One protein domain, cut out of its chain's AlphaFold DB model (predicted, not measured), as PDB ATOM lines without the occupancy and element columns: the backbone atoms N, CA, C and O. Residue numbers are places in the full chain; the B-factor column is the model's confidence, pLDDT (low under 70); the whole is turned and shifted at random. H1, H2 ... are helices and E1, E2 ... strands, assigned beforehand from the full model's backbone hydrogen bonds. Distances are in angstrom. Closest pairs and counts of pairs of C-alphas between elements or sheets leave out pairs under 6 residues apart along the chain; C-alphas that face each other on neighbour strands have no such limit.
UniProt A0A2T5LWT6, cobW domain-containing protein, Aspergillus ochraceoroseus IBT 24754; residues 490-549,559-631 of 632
ATOM      1  N   GLU A 490      12.602  62.298  99.979       70.38
ATOM      2  CA  GLU A 490      11.153  62.299  99.713       70.38
ATOM      3  C   GLU A 490      10.729  61.122  98.809       70.38
ATOM      4  O   GLU A 490       9.543  60.853  98.626       70.38
ATOM      5  N   VAL A 491      11.705  60.392  98.264       79.00
ATOM      6  CA  VAL A 491      11.534  59.170  97.481       79.00
ATOM      7  C   VAL A 491      12.347  58.024  98.080       79.00
ATOM      8  O   VAL A 491      13.405  58.241  98.672       79.00
ATOM      9  N   GLU A 492      11.870  56.800  97.890       83.62
ATOM     10  CA  GLU A 492      12.618  55.573  98.187       83.62
ATOM     11  C   GLU A 492      12.996  54.881  96.878       83.62
ATOM     12  O   GLU A 492      12.225  54.895  95.913       83.62
ATOM     13  N   VAL A 493      14.176  54.264  96.829       81.31
ATOM     14  CA  VAL A 493      14.685  53.661  95.591       81.31
ATOM     15  C   VAL A 493      14.912  52.171  95.779       81.31
ATOM     16  O   VAL A 493      15.709  51.749  96.616       81.31
ATOM     17  N   LEU A 494      14.243  51.364  94.951       86.12
ATOM     18  CA  LEU A 494      14.521  49.935  94.833       86.12
ATOM     19  C   LEU A 494      15.273  49.649  93.536       86.12
ATOM     20  O   LEU A 494      14.848  50.052  92.455       86.12
ATOM     21  N   SER A 495      16.364  48.904  93.642       82.69
ATOM     22  CA  SER A 495      17.087  48.319  92.521       82.69
ATOM     23  C   SER A 495      16.754  46.840  92.419       82.69
ATOM     24  O   SER A 495      16.788  46.109  93.406       82.69
ATOM     25  N   LEU A 496      16.431  46.400  91.213       86.44
ATOM     26  CA  LEU A 496      16.081  45.035  90.884       86.44
ATOM     27  C   LEU A 496      17.044  44.517  89.820       86.44
ATOM     28  O   LEU A 496      17.246  45.163  88.788       86.44
ATOM     29  N   SER A 497      17.600  43.330  90.045       84.25
ATOM     30  CA  SER A 497      18.401  42.600  89.062       84.25
ATOM     31  C   SER A 497      17.832  41.198  88.890       84.25
ATOM     32  O   SER A 497      17.718  40.453  89.859       84.25
ATOM     33  N   LEU A 498      17.480  40.845  87.655       86.69
ATOM     34  CA  LEU A 498      17.089  39.495  87.259       86.69
ATOM     35  C   LEU A 498      18.240  38.883  86.459       86.69
ATOM     36  O   LEU A 498      18.530  39.336  85.349       86.69
ATOM     37  N   THR A 499      18.882  37.862  87.012       84.50
ATOM     38  CA  THR A 499      20.066  37.216  86.437       84.50
ATOM     39  C   THR A 499      19.703  35.844  85.886       84.50
ATOM     40  O   THR A 499      19.182  34.990  86.604       84.50
ATOM     41  N   GLY A 500      19.964  35.643  84.594       79.31
ATOM     42  CA  GLY A 500      19.748  34.361  83.927       79.31
ATOM     43  C   GLY A 500      20.934  33.417  84.125       79.31
ATOM     44  O   GLY A 500      22.063  33.846  84.342       79.31
ATOM     45  N   GLN A 501      20.682  32.118  84.009       76.50
ATOM     46  CA  GLN A 501      21.688  31.063  83.903       76.50
ATOM     47  C   GLN A 501      22.361  31.011  82.528       76.50
ATOM     48  O   GLN A 501      23.476  30.505  82.419       76.50
ATOM     49  N   THR A 502      21.698  31.504  81.473       71.81
ATOM     50  CA  THR A 502      22.281  31.567  80.125       71.81
ATOM     51  C   THR A 502      22.080  32.932  79.476       71.81
ATOM     52  O   THR A 502      21.085  33.618  79.713       71.81
ATOM     53  N   ASP A 503      22.992  33.294  78.574       67.44
ATOM     54  CA  ASP A 503      22.952  34.568  77.848       67.44
ATOM     55  C   ASP A 503      21.757  34.684  76.879       67.44
ATOM     56  O   ASP A 503      21.464  35.768  76.367       67.44
ATOM     57  N   GLN A 504      21.034  33.587  76.634       72.00
ATOM     58  CA  GLN A 504      19.875  33.550  75.739       72.00
ATOM     59  C   GLN A 504      18.534  33.744  76.454       72.00
ATOM     60  O   GLN A 504      17.527  33.930  75.771       72.00
ATOM     61  N   GLN A 505      18.506  33.740  77.791       82.88
ATOM     62  CA  GLN A 505      17.259  33.918  78.532       82.88
ATOM     63  C   GLN A 505      16.705  35.332  78.380       82.88
ATOM     64  O   GLN A 505      17.440  36.320  78.282       82.88
ATOM     65  N   THR A 506      15.380  35.420  78.363       86.94
ATOM     66  CA  THR A 506      14.635  36.663  78.153       86.94
ATOM     67  C   THR A 506      13.589  36.846  79.236       86.94
ATOM     68  O   THR A 506      13.122  35.862  79.798       86.94
ATOM     69  N   VAL A 507      13.190  38.086  79.510       88.88
ATOM     70  CA  VAL A 507      12.083  38.374  80.432       88.88
ATOM     71  C   VAL A 507      10.765  37.789  79.924       88.88
ATOM     72  O   VAL A 507      10.509  37.765  78.716       88.88
ATOM     73  N   ASP A 508       9.902  37.371  80.847       90.06
ATOM     74  CA  ASP A 508       8.489  37.137  80.559       90.06
ATOM     75  C   ASP A 508       7.794  38.488  80.344       90.06
ATOM     76  O   ASP A 508       7.486  39.228  81.282       90.06
ATOM     77  N   VAL A 509       7.581  38.816  79.070       89.12
ATOM     78  CA  VAL A 509       6.973  40.081  78.644       89.12
ATOM     79  C   VAL A 509       5.567  40.249  79.211       89.12
ATOM     80  O   VAL A 509       5.235  41.340  79.664       89.12
ATOM     81  N   SER A 510       4.757  39.188  79.241       87.81
ATOM     82  CA  SER A 510       3.367  39.280  79.704       87.81
ATOM     83  C   SER A 510       3.302  39.557  81.204       87.81
ATOM     84  O   SER A 510       2.532  40.411  81.646       87.81
ATOM     85  N   ALA A 511       4.133  38.862  81.985       89.50
ATOM     86  CA  ALA A 511       4.227  39.062  83.426       89.50
ATOM     87  C   ALA A 511       4.726  40.477  83.768       89.50
ATOM     88  O   ALA A 511       4.146  41.158  84.620       89.50
ATOM     89  N   LEU A 512       5.740  40.968  83.046       90.56
ATOM     90  CA  LEU A 512       6.264  42.312  83.272       90.56
ATOM     91  C   LEU A 512       5.269  43.401  82.844       90.56
ATOM     92  O   LEU A 512       5.086  44.372  83.573       90.56
ATOM     93  N   GLU A 513       4.573  43.247  81.714       89.69
ATOM     94  CA  GLU A 513       3.510  44.176  81.298       89.69
ATOM     95  C   GLU A 513       2.399  44.259  82.362       89.69
ATOM     96  O   GLU A 513       1.949  45.356  82.700       89.69
ATOM     97  N   GLN A 514       2.014  43.130  82.970       89.19
ATOM     98  CA  GLN A 514       1.066  43.113  84.091       89.19
ATOM     99  C   GLN A 514       1.594  43.860  85.324       89.19
ATOM    100  O   GLN A 514       0.837  44.604  85.951       89.19
ATOM    101  N   LEU A 515       2.884  43.722  85.658       91.75
ATOM    102  CA  LEU A 515       3.499  44.498  86.741       91.75
ATOM    103  C   LEU A 515       3.370  45.999  86.486       91.75
ATOM    104  O   LEU A 515       2.899  46.723  87.366       91.75
ATOM    105  N   LEU A 516       3.759  46.438  85.286       90.56
ATOM    106  CA  LEU A 516       3.776  47.844  84.881       90.56
ATOM    107  C   LEU A 516       2.372  48.457  84.864       90.56
ATOM    108  O   LEU A 516       2.205  49.607  85.268       90.56
ATOM    109  N   LEU A 517       1.361  47.691  84.447       87.69
ATOM    110  CA  LEU A 517      -0.042  48.114  84.483       87.69
ATOM    111  C   LEU A 517      -0.616  48.149  85.910       87.69
ATOM    112  O   LEU A 517      -1.542  48.909  86.176       87.69
ATOM    113  N   SER A 518      -0.073  47.347  86.831       88.56
ATOM    114  CA  SER A 518      -0.506  47.308  88.238       88.56
ATOM    115  C   SER A 518       0.137  48.379  89.127       88.56
ATOM    116  O   SER A 518      -0.195  48.465  90.312       88.56
ATOM    117  N   ALA A 519       1.116  49.126  88.610       87.50
ATOM    118  CA  ALA A 519       1.809  50.160  89.364       87.50
ATOM    119  C   ALA A 519       0.915  51.395  89.523       87.50
ATOM    120  O   ALA A 519       0.497  52.010  88.543       87.50
ATOM    121  N   SER A 520       0.606  51.745  90.773       85.00
ATOM    122  CA  SER A 520      -0.145  52.958  91.087       85.00
ATOM    123  C   SER A 520       0.767  54.178  90.996       85.00
ATOM    124  O   SER A 520       1.901  54.147  91.471       85.00
ATOM    125  N   LYS A 521       0.237  55.275  90.454       79.75
ATOM    126  CA  LYS A 521       0.908  56.586  90.393       79.75
ATOM    127  C   LYS A 521       1.096  57.230  91.772       79.75
ATOM    128  O   LYS A 521       1.865  58.173  91.900       79.75
ATOM    129  N   GLU A 522       0.379  56.742  92.782       77.56
ATOM    130  CA  GLU A 522       0.513  57.192  94.173       77.56
ATOM    131  C   GLU A 522       1.736  56.575  94.852       77.56
ATOM    132  O   GLU A 522       2.353  57.199  95.709       77.56
ATOM    133  N   GLU A 523       2.090  55.354  94.452       87.19
ATOM    134  CA  GLU A 523       3.118  54.550  95.113       87.19
ATOM    135  C   GLU A 523       4.431  54.548  94.331       87.19
ATOM    136  O   GLU A 523       5.512  54.471  94.909       87.19
ATOM    137  N   VAL A 524       4.329  54.616  93.003       85.69
ATOM    138  CA  VAL A 524       5.449  54.549  92.072       85.69
ATOM    139  C   VAL A 524       5.471  55.832  91.259       85.69
ATOM    140  O   VAL A 524       4.511  56.162  90.566       85.69
ATOM    141  N   TYR A 525       6.588  56.547  91.317       80.44
ATOM    142  CA  TYR A 525       6.796  57.770  90.549       80.44
ATOM    143  C   TYR A 525       7.459  57.457  89.207       80.44
ATOM    144  O   TYR A 525       6.994  57.889  88.154       80.44
ATOM    145  N   ARG A 526       8.493  56.611  89.216       84.88
ATOM    146  CA  ARG A 526       9.182  56.167  87.997       84.88
ATOM    147  C   ARG A 526       9.618  54.716  88.095       84.88
ATOM    148  O   ARG A 526      10.036  54.258  89.153       84.88
ATOM    149  N   ILE A 527       9.598  54.025  86.961       86.69
ATOM    150  CA  ILE A 527      10.294  52.750  86.779       86.69
ATOM    151  C   ILE A 527      11.199  52.910  85.572       86.69
ATOM    152  O   ILE A 527      10.788  53.388  84.518       86.69
ATOM    153  N   LYS A 528      12.452  52.527  85.724       83.19
ATOM    154  CA  LYS A 528      13.453  52.599  84.672       83.19
ATOM    155  C   LYS A 528      14.094  51.248  84.536       83.19
ATOM    156  O   LYS A 528      14.376  50.634  85.553       83.19
ATOM    157  N   GLY A 529      14.379  50.783  83.333       80.69
ATOM    158  CA  GLY A 529      15.092  49.522  83.233       80.69
ATOM    159  C   GLY A 529      15.699  49.228  81.885       80.69
ATOM    160  O   GLY A 529      15.333  49.809  80.869       80.69
ATOM    161  N   ILE A 530      16.629  48.286  81.901       81.75
ATOM    162  CA  ILE A 530      17.165  47.642  80.712       81.75
ATOM    163  C   ILE A 530      16.736  46.190  80.767       81.75
ATOM    164  O   ILE A 530      16.972  45.512  81.766       81.75
ATOM    165  N   LEU A 531      16.097  45.730  79.698       86.19
ATOM    166  CA  LEU A 531      15.456  44.422  79.623       86.19
ATOM    167  C   LEU A 531      15.942  43.679  78.382       86.19
ATOM    168  O   LEU A 531      16.132  44.291  77.334       86.19
ATOM    169  N   ARG A 532      16.081  42.357  78.456       86.06
ATOM    170  CA  ARG A 532      16.313  41.486  77.297       86.06
ATOM    171  C   ARG A 532      15.034  40.708  76.994       86.06
ATOM    172  O   ARG A 532      14.586  39.933  77.832       86.06
ATOM    173  N   ALA A 533      14.456  40.894  75.808       86.44
ATOM    174  CA  ALA A 533      13.231  40.209  75.383       86.44
ATOM    175  C   ALA A 533      13.449  39.383  74.109       86.44
ATOM    176  O   ALA A 533      14.360  39.657  73.321       86.44
ATOM    177  N   SER A 534      12.599  38.380  73.890       83.94
ATOM    178  CA  SER A 534      12.633  37.563  72.674       83.94
ATOM    179  C   SER A 534      12.099  38.350  71.479       83.94
ATOM    180  O   SER A 534      11.069  39.014  71.577       83.94
ATOM    181  N   THR A 535      12.727  38.204  70.310       76.69
ATOM    182  CA  THR A 535      12.187  38.762  69.056       76.69
ATOM    183  C   THR A 535      10.870  38.102  68.627       76.69
ATOM    184  O   THR A 535      10.140  38.661  67.812       76.69
ATOM    185  N   ARG A 536      10.526  36.937  69.199       75.06
ATOM    186  CA  ARG A 536       9.249  36.236  68.968       75.06
ATOM    187  C   ARG A 536       8.108  36.735  69.851       75.06
ATOM    188  O   ARG A 536       6.950  36.515  69.513       75.06
ATOM    189  N   SER A 537       8.432  37.383  70.966       78.56
ATOM    190  CA  SER A 537       7.469  37.964  71.899       78.56
ATOM    191  C   SER A 537       7.935  39.373  72.273       78.56
ATOM    192  O   SER A 537       8.439  39.564  73.378       78.56
ATOM    193  N   PRO A 538       7.842  40.348  71.351       81.69
ATOM    194  CA  PRO A 538       8.276  41.714  71.620       81.69
ATOM    195  C   PRO A 538       7.343  42.410  72.620       81.69
ATOM    196  O   PRO A 538       6.152  42.093  72.696       81.69
ATOM    197  N   PHE A 539       7.886  43.390  73.346       82.62
ATOM    198  CA  PHE A 539       7.088  44.338  74.128       82.62
ATOM    199  C   PHE A 539       6.199  45.181  73.208       82.62
ATOM    200  O   PHE A 539       6.598  45.508  72.083       82.62
ATOM    201  N   ALA A 540       5.022  45.584  73.695       80.31
ATOM    202  CA  ALA A 540       4.328  46.714  73.083       80.31
ATOM    203  C   ALA A 540       5.203  47.979  73.176       80.31
ATOM    204  O   ALA A 540       5.989  48.136  74.111       80.31
ATOM    205  N   ALA A 541       5.092  48.887  72.203       73.31
ATOM    206  CA  ALA A 541       5.901  50.109  72.204       73.31
ATOM    207  C   ALA A 541       5.555  51.026  73.391       73.31
ATOM    208  O   ALA A 541       6.443  51.661  73.963       73.31
ATOM    209  N   SER A 542       4.277  51.060  73.779       78.69
ATOM    210  CA  SER A 542       3.785  51.826  74.919       78.69
ATOM    211  C   SER A 542       2.524  51.221  75.538       78.69
ATOM    212  O   SER A 542       1.832  50.407  74.919       78.69
ATOM    213  N   SER A 543       2.183  51.686  76.743       78.88
ATOM    214  CA  SER A 543       0.944  51.338  77.452       78.88
ATOM    215  C   SER A 543      -0.341  51.710  76.701       78.88
ATOM    216  O   SER A 543      -1.392  51.141  76.984       78.88
ATOM    217  N   GLU A 544      -0.283  52.656  75.760       70.62
ATOM    218  CA  GLU A 544      -1.446  53.103  74.973       70.62
ATOM    219  C   GLU A 544      -1.705  52.215  73.743       70.62
ATOM    220  O   GLU A 544      -2.825  52.172  73.239       70.62
ATOM    221  N   ASN A 545      -0.698  51.454  73.296       70.31
ATOM    222  CA  ASN A 545      -0.729  50.665  72.062       70.31
ATOM    223  C   ASN A 545      -0.454  49.170  72.316       70.31
ATOM    224  O   ASN A 545       0.270  48.521  71.564       70.31
ATOM    225  N   LEU A 546      -1.050  48.592  73.365       69.88
ATOM    226  CA  LEU A 546      -0.842  47.184  73.762       69.88
ATOM    227  C   LEU A 546      -1.146  46.159  72.649       69.88
ATOM    228  O   LEU A 546      -0.610  45.047  72.657       69.88
ATOM    229  N   HIS A 547      -2.010  46.528  71.699       64.19
ATOM    230  CA  HIS A 547      -2.422  45.687  70.574       64.19
ATOM    231  C   HIS A 547      -1.545  45.849  69.322       64.19
ATOM    232  O   HIS A 547      -1.590  44.985  68.449       64.19
ATOM    233  N   ASP A 548      -0.738  46.911  69.240       63.03
ATOM    234  CA  ASP A 548       0.090  47.236  68.074       63.03
ATOM    235  C   ASP A 548       1.535  46.771  68.312       63.03
ATOM    236  O   ASP A 548       2.467  47.547  68.542       63.03
ATOM    237  N   ARG A 549       1.706  45.446  68.376       67.38
ATOM    238  CA  ARG A 549       3.022  44.824  68.572       67.38
ATOM    239  C   ARG A 549       3.790  44.840  67.247       67.38
ATOM    240  O   ARG A 549       3.189  44.527  66.217       67.38
ATOM    241  N   PRO A 559      19.509  38.356  65.401       57.12
ATOM    242  CA  PRO A 559      19.728  37.818  66.743       57.12
ATOM    243  C   PRO A 559      18.396  37.382  67.400       57.12
ATOM    244  O   PRO A 559      17.366  38.027  67.196       57.12
ATOM    245  N   PRO A 560      18.384  36.296  68.202       69.25
ATOM    246  CA  PRO A 560      17.158  35.737  68.792       69.25
ATOM    247  C   PRO A 560      16.538  36.614  69.897       69.25
ATOM    248  O   PRO A 560      15.406  36.374  70.324       69.25
ATOM    249  N   THR A 561      17.267  37.628  70.363       76.31
ATOM    250  CA  THR A 561      16.883  38.517  71.461       76.31
ATOM    251  C   THR A 561      17.119  39.981  71.089       76.31
ATOM    252  O   THR A 561      17.868  40.307  70.169       76.31
ATOM    253  N   THR A 562      16.441  40.890  71.785       78.88
ATOM    254  CA  THR A 562      16.600  42.342  71.641       78.88
ATOM    255  C   THR A 562      16.605  42.988  73.020       78.88
ATOM    256  O   THR A 562      15.832  42.595  73.897       78.88
ATOM    257  N   SER A 563      17.480  43.973  73.215       81.12
ATOM    258  CA  SER A 563      17.508  44.791  74.426       81.12
ATOM    259  C   SER A 563      16.518  45.948  74.315       81.12
ATOM    260  O   SER A 563      16.420  46.594  73.274       81.12
ATOM    261  N   TYR A 564      15.808  46.227  75.401       81.94
ATOM    262  CA  TYR A 564      14.828  47.296  75.521       81.94
ATOM    263  C   TYR A 564      15.211  48.232  76.659       81.94
ATOM    264  O   TYR A 564      15.715  47.793  77.692       81.94
ATOM    265  N   ILE A 565      14.928  49.515  76.464       81.81
ATOM    266  CA  ILE A 565      14.907  50.526  77.515       81.81
ATOM    267  C   ILE A 565      13.454  50.698  77.937       81.81
ATOM    268  O   ILE A 565      12.619  51.105  77.127       81.81
ATOM    269  N   LEU A 566      13.171  50.371  79.191       85.06
ATOM    270  CA  LEU A 566      11.899  50.605  79.848       85.06
ATOM    271  C   LEU A 566      11.930  51.980  80.510       85.06
ATOM    272  O   LEU A 566      12.759  52.232  81.388       85.06
ATOM    273  N   ASN A 567      10.972  52.820  80.142       83.81
ATOM    274  CA  ASN A 567      10.608  54.002  80.903       83.81
ATOM    275  C   ASN A 567       9.149  53.892  81.291       83.81
ATOM    276  O   ASN A 567       8.279  53.879  80.431       83.81
ATOM    277  N   TRP A 568       8.885  53.845  82.582       88.56
ATOM    278  CA  TRP A 568       7.568  54.014  83.159       88.56
ATOM    279  C   TRP A 568       7.589  55.306  83.961       88.56
ATOM    280  O   TRP A 568       8.498  55.536  84.764       88.56
ATOM    281  N   ALA A 569       6.588  56.138  83.759       80.50
ATOM    282  CA  ALA A 569       6.396  57.355  84.510       80.50
ATOM    283  C   ALA A 569       4.895  57.485  84.778       80.50
ATOM    284  O   ALA A 569       4.088  57.534  83.849       80.50
ATOM    285  N   PHE A 570       4.530  57.483  86.060       75.62
ATOM    286  CA  PHE A 570       3.210  57.894  86.543       75.62
ATOM    287  C   PHE A 570       2.007  57.207  85.858       75.62
ATOM    288  O   PHE A 570       0.969  57.815  85.588       75.62
ATOM    289  N   GLY A 571       2.128  55.902  85.596       75.38
ATOM    290  CA  GLY A 571       1.071  55.065  85.013       75.38
ATOM    291  C   GLY A 571       1.147  54.889  83.495       75.38
ATOM    292  O   GLY A 571       0.350  54.136  82.938       75.38
ATOM    293  N   ARG A 572       2.102  55.539  82.827       79.19
ATOM    294  CA  ARG A 572       2.400  55.339  81.404       79.19
ATOM    295  C   ARG A 572       3.763  54.696  81.259       79.19
ATOM    296  O   ARG A 572       4.670  54.998  82.029       79.19
ATOM    297  N   TRP A 573       3.925  53.829  80.269       84.62
ATOM    298  CA  TRP A 573       5.238  53.268  79.971       84.62
ATOM    299  C   TRP A 573       5.521  53.163  78.487       84.62
ATOM    300  O   TRP A 573       4.609  53.048  77.672       84.62
ATOM    301  N   THR A 574       6.810  53.194  78.172       82.31
ATOM    302  CA  THR A 574       7.382  52.973  76.851       82.31
ATOM    303  C   THR A 574       8.503  51.943  76.949       82.31
ATOM    304  O   THR A 574       9.288  51.940  77.902       82.31
ATOM    305  N   CYS A 575       8.575  51.062  75.956       82.50
ATOM    306  CA  CYS A 575       9.656  50.094  75.798       82.50
ATOM    307  C   CYS A 575      10.328  50.327  74.447       82.50
ATOM    308  O   CYS A 575       9.819  49.929  73.400       82.50
ATOM    309  N   THR A 576      11.494  50.969  74.470       78.31
ATOM    310  CA  THR A 576      12.226  51.325  73.249       78.31
ATOM    311  C   THR A 576      13.311  50.289  72.958       78.31
ATOM    312  O   THR A 576      14.199  50.110  73.796       78.31
ATOM    313  N   PRO A 577      13.302  49.609  71.797       75.62
ATOM    314  CA  PRO A 577      14.380  48.698  71.428       75.62
ATOM    315  C   PRO A 577      15.689  49.476  71.232       75.62
ATOM    316  O   PRO A 577      15.709  50.524  70.587       75.62
ATOM    317  N   SER A 578      16.790  48.962  71.776       67.56
ATOM    318  CA  SER A 578      18.093  49.626  71.753       67.56
ATOM    319  C   SER A 578      19.218  48.647  71.422       67.56
ATOM    320  O   SER A 578      19.562  47.766  72.210       67.56
ATOM    321  N   ASN A 579      19.836  48.849  70.256       59.81
ATOM    322  CA  ASN A 579      20.966  48.040  69.794       59.81
ATOM    323  C   ASN A 579      22.308  48.480  70.409       59.81
ATOM    324  O   ASN A 579      23.247  47.693  70.419       59.81
ATOM    325  N   SER A 580      22.425  49.715  70.917       50.56
ATOM    326  CA  SER A 580      23.660  50.220  71.551       50.56
ATOM    327  C   SER A 580      23.928  49.590  72.923       50.56
ATOM    328  O   SER A 580      25.076  49.494  73.353       50.56
ATOM    329  N   LEU A 581      22.877  49.110  73.594       53.00
ATOM    330  CA  LEU A 581      22.979  48.384  74.862       53.00
ATOM    331  C   LEU A 581      23.497  46.953  74.690       53.00
ATOM    332  O   LEU A 581      24.152  46.436  75.587       53.00
ATOM    333  N   ALA A 582      23.259  46.329  73.532       49.03
ATOM    334  CA  ALA A 582      23.749  44.982  73.241       49.03
ATOM    335  C   ALA A 582      25.287  44.911  73.134       49.03
ATOM    336  O   ALA A 582      25.859  43.849  73.352       49.03
ATOM    337  N   GLU A 583      25.953  46.033  72.828       37.66
ATOM    338  CA  GLU A 583      27.416  46.130  72.687       37.66
ATOM    339  C   GLU A 583      28.133  46.493  74.009       37.66
ATOM    340  O   GLU A 583      29.338  46.285  74.118       37.66
ATOM    341  N   SER A 584      27.414  47.017  75.014       38.94
ATOM    342  CA  SER A 584      27.984  47.581  76.259       38.94
ATOM    343  C   SER A 584      27.487  46.925  77.557       38.94
ATOM    344  O   SER A 584      28.098  47.107  78.612       38.94
ATOM    345  N   ALA A 585      26.396  46.152  77.521       42.03
ATOM    346  CA  ALA A 585      25.878  45.457  78.695       42.03
ATOM    347  C   ALA A 585      26.654  44.158  78.974       42.03
ATOM    348  O   ALA A 585      26.847  43.329  78.085       42.03
ATOM    349  N   HIS A 586      27.052  43.943  80.234       44.34
ATOM    350  CA  HIS A 586      27.556  42.644  80.690       44.34
ATOM    351  C   HIS A 586      26.549  41.517  80.351       44.34
ATOM    352  O   HIS A 586      25.345  41.735  80.504       44.34
ATOM    353  N   PRO A 587      27.000  40.302  79.970       50.56
ATOM    354  CA  PRO A 587      26.116  39.207  79.534       50.56
ATOM    355  C   PRO A 587      25.071  38.759  80.576       50.56
ATOM    356  O   PRO A 587      24.002  38.268  80.211       50.56
ATOM    357  N   SER A 588      25.359  38.992  81.860       54.88
ATOM    358  CA  SER A 588      24.770  38.275  82.998       54.88
ATOM    359  C   SER A 588      23.320  38.646  83.399       54.88
ATOM    360  O   SER A 588      22.540  37.717  83.608       54.88
ATOM    361  N   PRO A 589      22.873  39.918  83.498       68.00
ATOM    362  CA  PRO A 589      21.488  40.204  83.879       68.00
ATOM    363  C   PRO A 589      20.540  40.272  82.671       68.00
ATOM    364  O   PRO A 589      20.772  41.007  81.711       68.00
ATOM    365  N   VAL A 590      19.431  39.536  82.763       81.56
ATOM    366  CA  VAL A 590      18.294  39.548  81.826       81.56
ATOM    367  C   VAL A 590      17.486  40.842  81.969       81.56
ATOM    368  O   VAL A 590      16.983  41.371  80.976       81.56
ATOM    369  N   ALA A 591      17.386  41.378  83.188       84.12
ATOM    370  CA  ALA A 591      16.804  42.689  83.447       84.12
ATOM    371  C   ALA A 591      17.509  43.408  84.600       84.12
ATOM    372  O   ALA A 591      17.866  42.795  85.603       84.12
ATOM    373  N   ARG A 592      17.652  44.728  84.475       82.88
ATOM    374  CA  ARG A 592      17.966  45.638  85.583       82.88
ATOM    375  C   ARG A 592      16.909  46.719  85.619       82.88
ATOM    376  O   ARG A 592      16.729  47.400  84.612       82.88
ATOM    377  N   ILE A 593      16.208  46.856  86.736       85.75
ATOM    378  CA  ILE A 593      15.078  47.772  86.870       85.75
ATOM    379  C   ILE A 593      15.237  48.580  88.156       85.75
ATOM    380  O   ILE A 593      15.516  48.029  89.211       85.75
ATOM    381  N   THR A 594      15.041  49.885  88.083       80.75
ATOM    382  CA  THR A 594      15.016  50.794  89.223       80.75
ATOM    383  C   THR A 594      13.601  51.320  89.397       80.75
ATOM    384  O   THR A 594      13.039  51.893  88.463       80.75
ATOM    385  N   PHE A 595      13.040  51.139  90.587       87.88
ATOM    386  CA  PHE A 595      11.784  51.746  91.008       87.88
ATOM    387  C   PHE A 595      12.091  52.951  91.884       87.88
ATOM    388  O   PHE A 595      12.854  52.853  92.841       87.88
ATOM    389  N   ILE A 596      11.460  54.068  91.554       85.19
ATOM    390  CA  ILE A 596      11.454  55.291  92.344       85.19
ATOM    391  C   ILE A 596      10.053  55.401  92.923       85.19
ATOM    392  O   ILE A 596       9.074  55.522  92.180       85.19
ATOM    393  N   LEU A 597       9.975  55.291  94.240       87.31
ATOM    394  CA  LEU A 597       8.744  55.104  94.986       87.31
ATOM    395  C   LEU A 597       8.454  56.308  95.871       87.31
ATOM    396  O   LEU A 597       9.368  57.017  96.296       87.31
ATOM    397  N   ALA A 598       7.176  56.478  96.193       85.81
ATOM    398  CA  ALA A 598       6.763  57.348  97.276       85.81
ATOM    399  C   ALA A 598       7.369  56.874  98.606       85.81
ATOM    400  O   ALA A 598       7.607  55.680  98.829       85.81
ATOM    401  N   ARG A 599       7.604  57.822  99.513       83.00
ATOM    402  CA  ARG A 599       8.124  57.535 100.849       83.00
ATOM    403  C   ARG A 599       7.239  56.515 101.583       83.00
ATOM    404  O   ARG A 599       6.033  56.705 101.701       83.00
ATOM    405  N   GLY A 600       7.852  55.454 102.113       85.31
ATOM    406  CA  GLY A 600       7.180  54.391 102.871       85.31
ATOM    407  C   GLY A 600       6.669  53.209 102.035       85.31
ATOM    408  O   GLY A 600       6.261  52.195 102.606       85.31
ATOM    409  N   GLU A 601       6.727  53.282 100.704       90.44
ATOM    410  CA  GLU A 601       6.206  52.237  99.816       90.44
ATOM    411  C   GLU A 601       7.234  51.135  99.487       90.44
ATOM    412  O   GLU A 601       6.851  50.045  99.046       90.44
ATOM    413  N   SER A 602       8.533  51.337  99.755       87.62
ATOM    414  CA  SER A 602       9.596  50.378  99.397       87.62
ATOM    415  C   SER A 602       9.422  48.998 100.019       87.62
ATOM    416  O   SER A 602       9.619  47.993  99.339       87.62
ATOM    417  N   ALA A 603       9.007  48.896 101.284       87.94
ATOM    418  CA  ALA A 603       8.836  47.603 101.948       87.94
ATOM    419  C   ALA A 603       7.698  46.777 101.324       87.94
ATOM    420  O   ALA A 603       7.794  45.551 101.200       87.94
ATOM    421  N   LYS A 604       6.617  47.451 100.920       91.81
ATOM    422  CA  LYS A 604       5.465  46.839 100.255       91.81
ATOM    423  C   LYS A 604       5.821  46.414  98.836       91.81
ATOM    424  O   LYS A 604       5.558  45.269  98.462       91.81
ATOM    425  N   TRP A 605       6.475  47.290  98.075       91.94
ATOM    426  CA  TRP A 605       6.902  46.987  96.712       91.94
ATOM    427  C   TRP A 605       7.991  45.923  96.654       91.94
ATOM    428  O   TRP A 605       7.894  45.034  95.816       91.94
ATOM    429  N   LYS A 606       8.947  45.910  97.587       90.50
ATOM    430  CA  LYS A 606       9.953  44.843  97.686       90.50
ATOM    431  C   LYS A 606       9.295  43.467  97.814       90.50
ATOM    432  O   LYS A 606       9.561  42.589  97.000       90.50
ATOM    433  N   LYS A 607       8.335  43.315  98.735       89.00
ATOM    434  CA  LYS A 607       7.559  42.070  98.884       89.00
ATOM    435  C   LYS A 607       6.757  41.715  97.630       89.00
ATOM    436  O   LYS A 607       6.670  40.540  97.283       89.00
ATOM    437  N   LYS A 608       6.150  42.707  96.968       89.69
ATOM    438  CA  LYS A 608       5.385  42.507  95.725       89.69
ATOM    439  C   LYS A 608       6.288  42.041  94.578       89.69
ATOM    440  O   LYS A 608       5.880  41.171  93.819       89.69
ATOM    441  N   LEU A 609       7.498  42.586  94.467       89.88
ATOM    442  CA  LEU A 609       8.476  42.218  93.442       89.88
ATOM    443  C   LEU A 609       9.053  40.817  93.687       89.88
ATOM    444  O   LEU A 609       9.114  40.027  92.753       89.88
ATOM    445  N   GLU A 610       9.407  40.491  94.933       86.25
ATOM    446  CA  GLU A 610       9.986  39.190  95.300       86.25
ATOM    447  C   GLU A 610       8.971  38.038  95.202       86.25
ATOM    448  O   GLU A 610       9.313  36.954  94.737       86.25
ATOM    449  N   ASN A 611       7.714  38.265  95.604       83.94
ATOM    450  CA  ASN A 611       6.711  37.196  95.723       83.94
ATOM    451  C   ASN A 611       5.630  37.220  94.634       83.94
ATOM    452  O   ASN A 611       4.811  36.307  94.567       83.94
ATOM    453  N   GLY A 612       5.568  38.274  93.818       77.06
ATOM    454  CA  GLY A 612       4.471  38.476  92.871       77.06
ATOM    455  C   GLY A 612       4.543  37.605  91.620       77.06
ATOM    456  O   GLY A 612       3.547  37.508  90.913       77.06
ATOM    457  N   GLY A 613       5.700  37.005  91.313       80.50
ATOM    458  CA  GLY A 613       5.904  36.230  90.080       80.50
ATOM    459  C   GLY A 613       5.816  37.063  88.791       80.50
ATOM    460  O   GLY A 613       5.751  36.509  87.702       80.50
ATOM    461  N   LEU A 614       5.803  38.396  88.902       84.50
ATOM    462  CA  LEU A 614       5.657  39.308  87.762       84.50
ATOM    463  C   LEU A 614       7.001  39.791  87.188       84.50
ATOM    464  O   LEU A 614       7.029  40.507  86.189       84.50
ATOM    465  N   VAL A 615       8.121  39.404  87.809       86.50
ATOM    466  CA  VAL A 615       9.481  39.642  87.308       86.50
ATOM    467  C   VAL A 615      10.204  38.305  87.224       86.50
ATOM    468  O   VAL A 615      10.767  37.826  88.205       86.50
ATOM    469  N   GLN A 616      10.152  37.685  86.048       88.25
ATOM    470  CA  GLN A 616      10.681  36.344  85.806       88.25
ATOM    471  C   GLN A 616      11.198  36.195  84.369       88.25
ATOM    472  O   GLN A 616      10.949  37.051  83.514       88.25
ATOM    473  N   VAL A 617      11.934  35.116  84.107       86.69
ATOM    474  CA  VAL A 617      12.337  34.722  82.747       86.69
ATOM    475  C   VAL A 617      11.189  34.006  82.028       86.69
ATOM    476  O   VAL A 617      10.361  33.360  82.666       86.69
ATOM    477  N   GLY A 618      11.114  34.142  80.705       76.31
ATOM    478  CA  GLY A 618      10.103  33.502  79.865       76.31
ATOM    479  C   GLY A 618      10.554  32.122  79.379       76.31
ATOM    480  O   GLY A 618      11.557  32.022  78.683       76.31
ATOM    481  N   GLY A 619       9.778  31.082  79.695       68.56
ATOM    482  CA  GLY A 619      10.022  29.688  79.297       68.56
ATOM    483  C   GLY A 619       9.619  28.704  80.403       68.56
ATOM    484  O   GLY A 619       9.955  28.911  81.567       68.56
ATOM    485  N   GLU A 620       8.878  27.640  80.078       54.78
ATOM    486  CA  GLU A 620       8.475  26.640  81.082       54.78
ATOM    487  C   GLU A 620       9.703  25.902  81.650       54.78
ATOM    488  O   GLU A 620      10.419  25.219  80.922       54.78
ATOM    489  N   GLY A 621       9.929  26.016  82.964       58.31
ATOM    490  CA  GLY A 621      10.994  25.300  83.684       58.31
ATOM    491  C   GLY A 621      12.349  26.012  83.754       58.31
ATOM    492  O   GLY A 621      13.297  25.453  84.305       58.31
ATOM    493  N   GLU A 622      12.458  27.237  83.239       67.94
ATOM    494  CA  GLU A 622      13.670  28.044  83.368       67.94
ATOM    495  C   GLU A 622      13.778  28.692  84.759       67.94
ATOM    496  O   GLU A 622      12.797  29.186  85.311       67.94
ATOM    497  N   THR A 623      14.984  28.702  85.338       72.12
ATOM    498  CA  THR A 623      15.246  29.313  86.653       72.12
ATOM    499  C   THR A 623      16.150  30.535  86.503       72.12
ATOM    500  O   THR A 623      17.052  30.554  85.665       72.12
ATOM    501  N   ALA A 624      15.884  31.569  87.299       81.69
ATOM    502  CA  ALA A 624      16.639  32.816  87.336       81.69
ATOM    503  C   ALA A 624      16.731  33.318  88.779       81.69
ATOM    504  O   ALA A 624      15.859  33.028  89.600       81.69
ATOM    505  N   GLU A 625      17.789  34.063  89.083       85.81
ATOM    506  CA  GLU A 625      17.979  34.681  90.393       85.81
ATOM    507  C   GLU A 625      17.458  36.120  90.357       85.81
ATOM    508  O   GLU A 625      17.870  36.915  89.508       85.81
ATOM    509  N   LEU A 626      16.531  36.443  91.261       87.50
ATOM    510  CA  LEU A 626      15.975  37.781  91.424       87.50
ATOM    511  C   LEU A 626      16.518  38.409  92.710       87.50
ATOM    512  O   LEU A 626      16.277  37.898  93.803       87.50
ATOM    513  N   THR A 627      17.192  39.546  92.580       87.06
ATOM    514  CA  THR A 627      17.689  40.334  93.713       87.06
ATOM    515  C   THR A 627      16.971  41.680  93.755       87.06
ATOM    516  O   THR A 627      16.920  42.376  92.738       87.06
ATOM    517  N   VAL A 628      16.424  42.052  94.920       88.69
ATOM    518  CA  VAL A 628      15.767  43.350  95.152       88.69
ATOM    519  C   VAL A 628      16.411  44.067  96.340       88.69
ATOM    520  O   VAL A 628      16.267  43.681  97.506       88.69
ATOM    521  N   GLU A 629      17.112  45.153  96.046       85.44
ATOM    522  CA  GLU A 629      17.864  45.953  97.009       85.44
ATOM    523  C   GLU A 629      17.226  47.327  97.179       85.44
ATOM    524  O   GLU A 629      16.760  47.931  96.218       85.44
ATOM    525  N   ARG A 630      17.213  47.834  98.413       85.75
ATOM    526  CA  ARG A 630      16.855  49.225  98.687       85.75
ATOM    527  C   ARG A 630      18.141  50.041  98.676       85.75
ATOM    528  O   ARG A 630      19.052  49.719  99.432       85.75
ATOM    529  N   LEU A 631      18.211  51.044  97.807       70.31
ATOM    530  CA  LEU A 631      19.383  51.911  97.661       70.31
ATOM    531  C   LEU A 631      19.280  53.171  98.524       70.31
ATOM    532  O   LEU A 631      20.302  53.656  98.999       70.31
TER     533      LEU A 631
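What this domain is: This is residues 490 to 549 and 559 to 631 of the 632 residues of the protein "cobW domain-containing protein" of Aspergillus ochraceoroseus IBT 24754 (UniProt A0A2T5LWT6). One twisted, curled sheet of six strands makes a wall, and two short helices, H1 and H2, cover one of its faces, each running along the strands, H1 over the half with E4, E3 and E2 and H2 over the half with E1 and E6. The other face has no named helix. The 133 printed residues follow the order E1 H1 E2 E3 E4 E5 H2 E6, and the antiparallel sheet runs E4 E3 E2 E5 E1 E6. The class is mixed, helices and strands; the whole is compact, with a radius of gyration of the C-alphas of 14.0 A, and spans 42 by 31 by 29 A.

Where its parts are: Find C-alpha 491 at (11.534, 59.170, 97.481); from there E1, residues 491 to 500, runs 29.4 A. E2, residues 524 to 534, is 26.8 A long and bends by 60 degrees at residue 530. E3 is residues 561 to 569, 25.2 A, and E4 is residues 572 to 577, 16.9 A. E5, residues 589 to 598, runs 26.3 A. E6, residues 624 to 630, runs 20.0 A to C-alpha 630 at (16.855, 49.225, 98.687). H1 is residues 509 to 517, 12.2 A, and H2 is residues 602 to 611, 14.0 A.

How they stand to each other: Begin at inner strand E2, antiparallel to E5 at 169 degrees, where N 528 and O 594 are 2.9 A apart. On its other side is E3, with N 564 and O 531 at 2.8 A. E3 and edge strand E4 form a hairpin, with N 574 and O 567 at 2.8 A. E5 has E1 as its other neighbour, with N 496 and O 593 at 2.7 A, and E1 has edge strand E6 as its other neighbour, with N 495 and O 629 at 2.8 A. H1 is on the sheet at a height of 8.6 A, over E3; its closest C-alphas to E3 are those of Leu 516 and Trp 568, 7.4 A apart. H2 is on the same face at a height of 8.1 A, over E1; the closest C-alphas of H2 and E6 are those of Lys 606 and Val 628, 6.5 A apart. H1 and H2 are apart. In both helices every O i to N i+4 pair is within hydrogen-bond range. E1, H1, E2 and E5, H2, E6 are split strand-helix-strand units, same-way strands with another strand between them, each with a right-handed crossover.

The domain as a whole: The C-alphas farthest apart are those of Glu 490 and Pro 559, at 42.0 A. Residues 550 to 558 are not printed, and C-alphas 549 and 559 are 18.2 A apart across the cut. The links E4 to E5 and H2 to E6 are long. Mean pLDDT of the printed part is 78.8; look for values under 70 at residue 503 and residues 546 to 549, 559 to 560, 578 to 589 and 619 to 622.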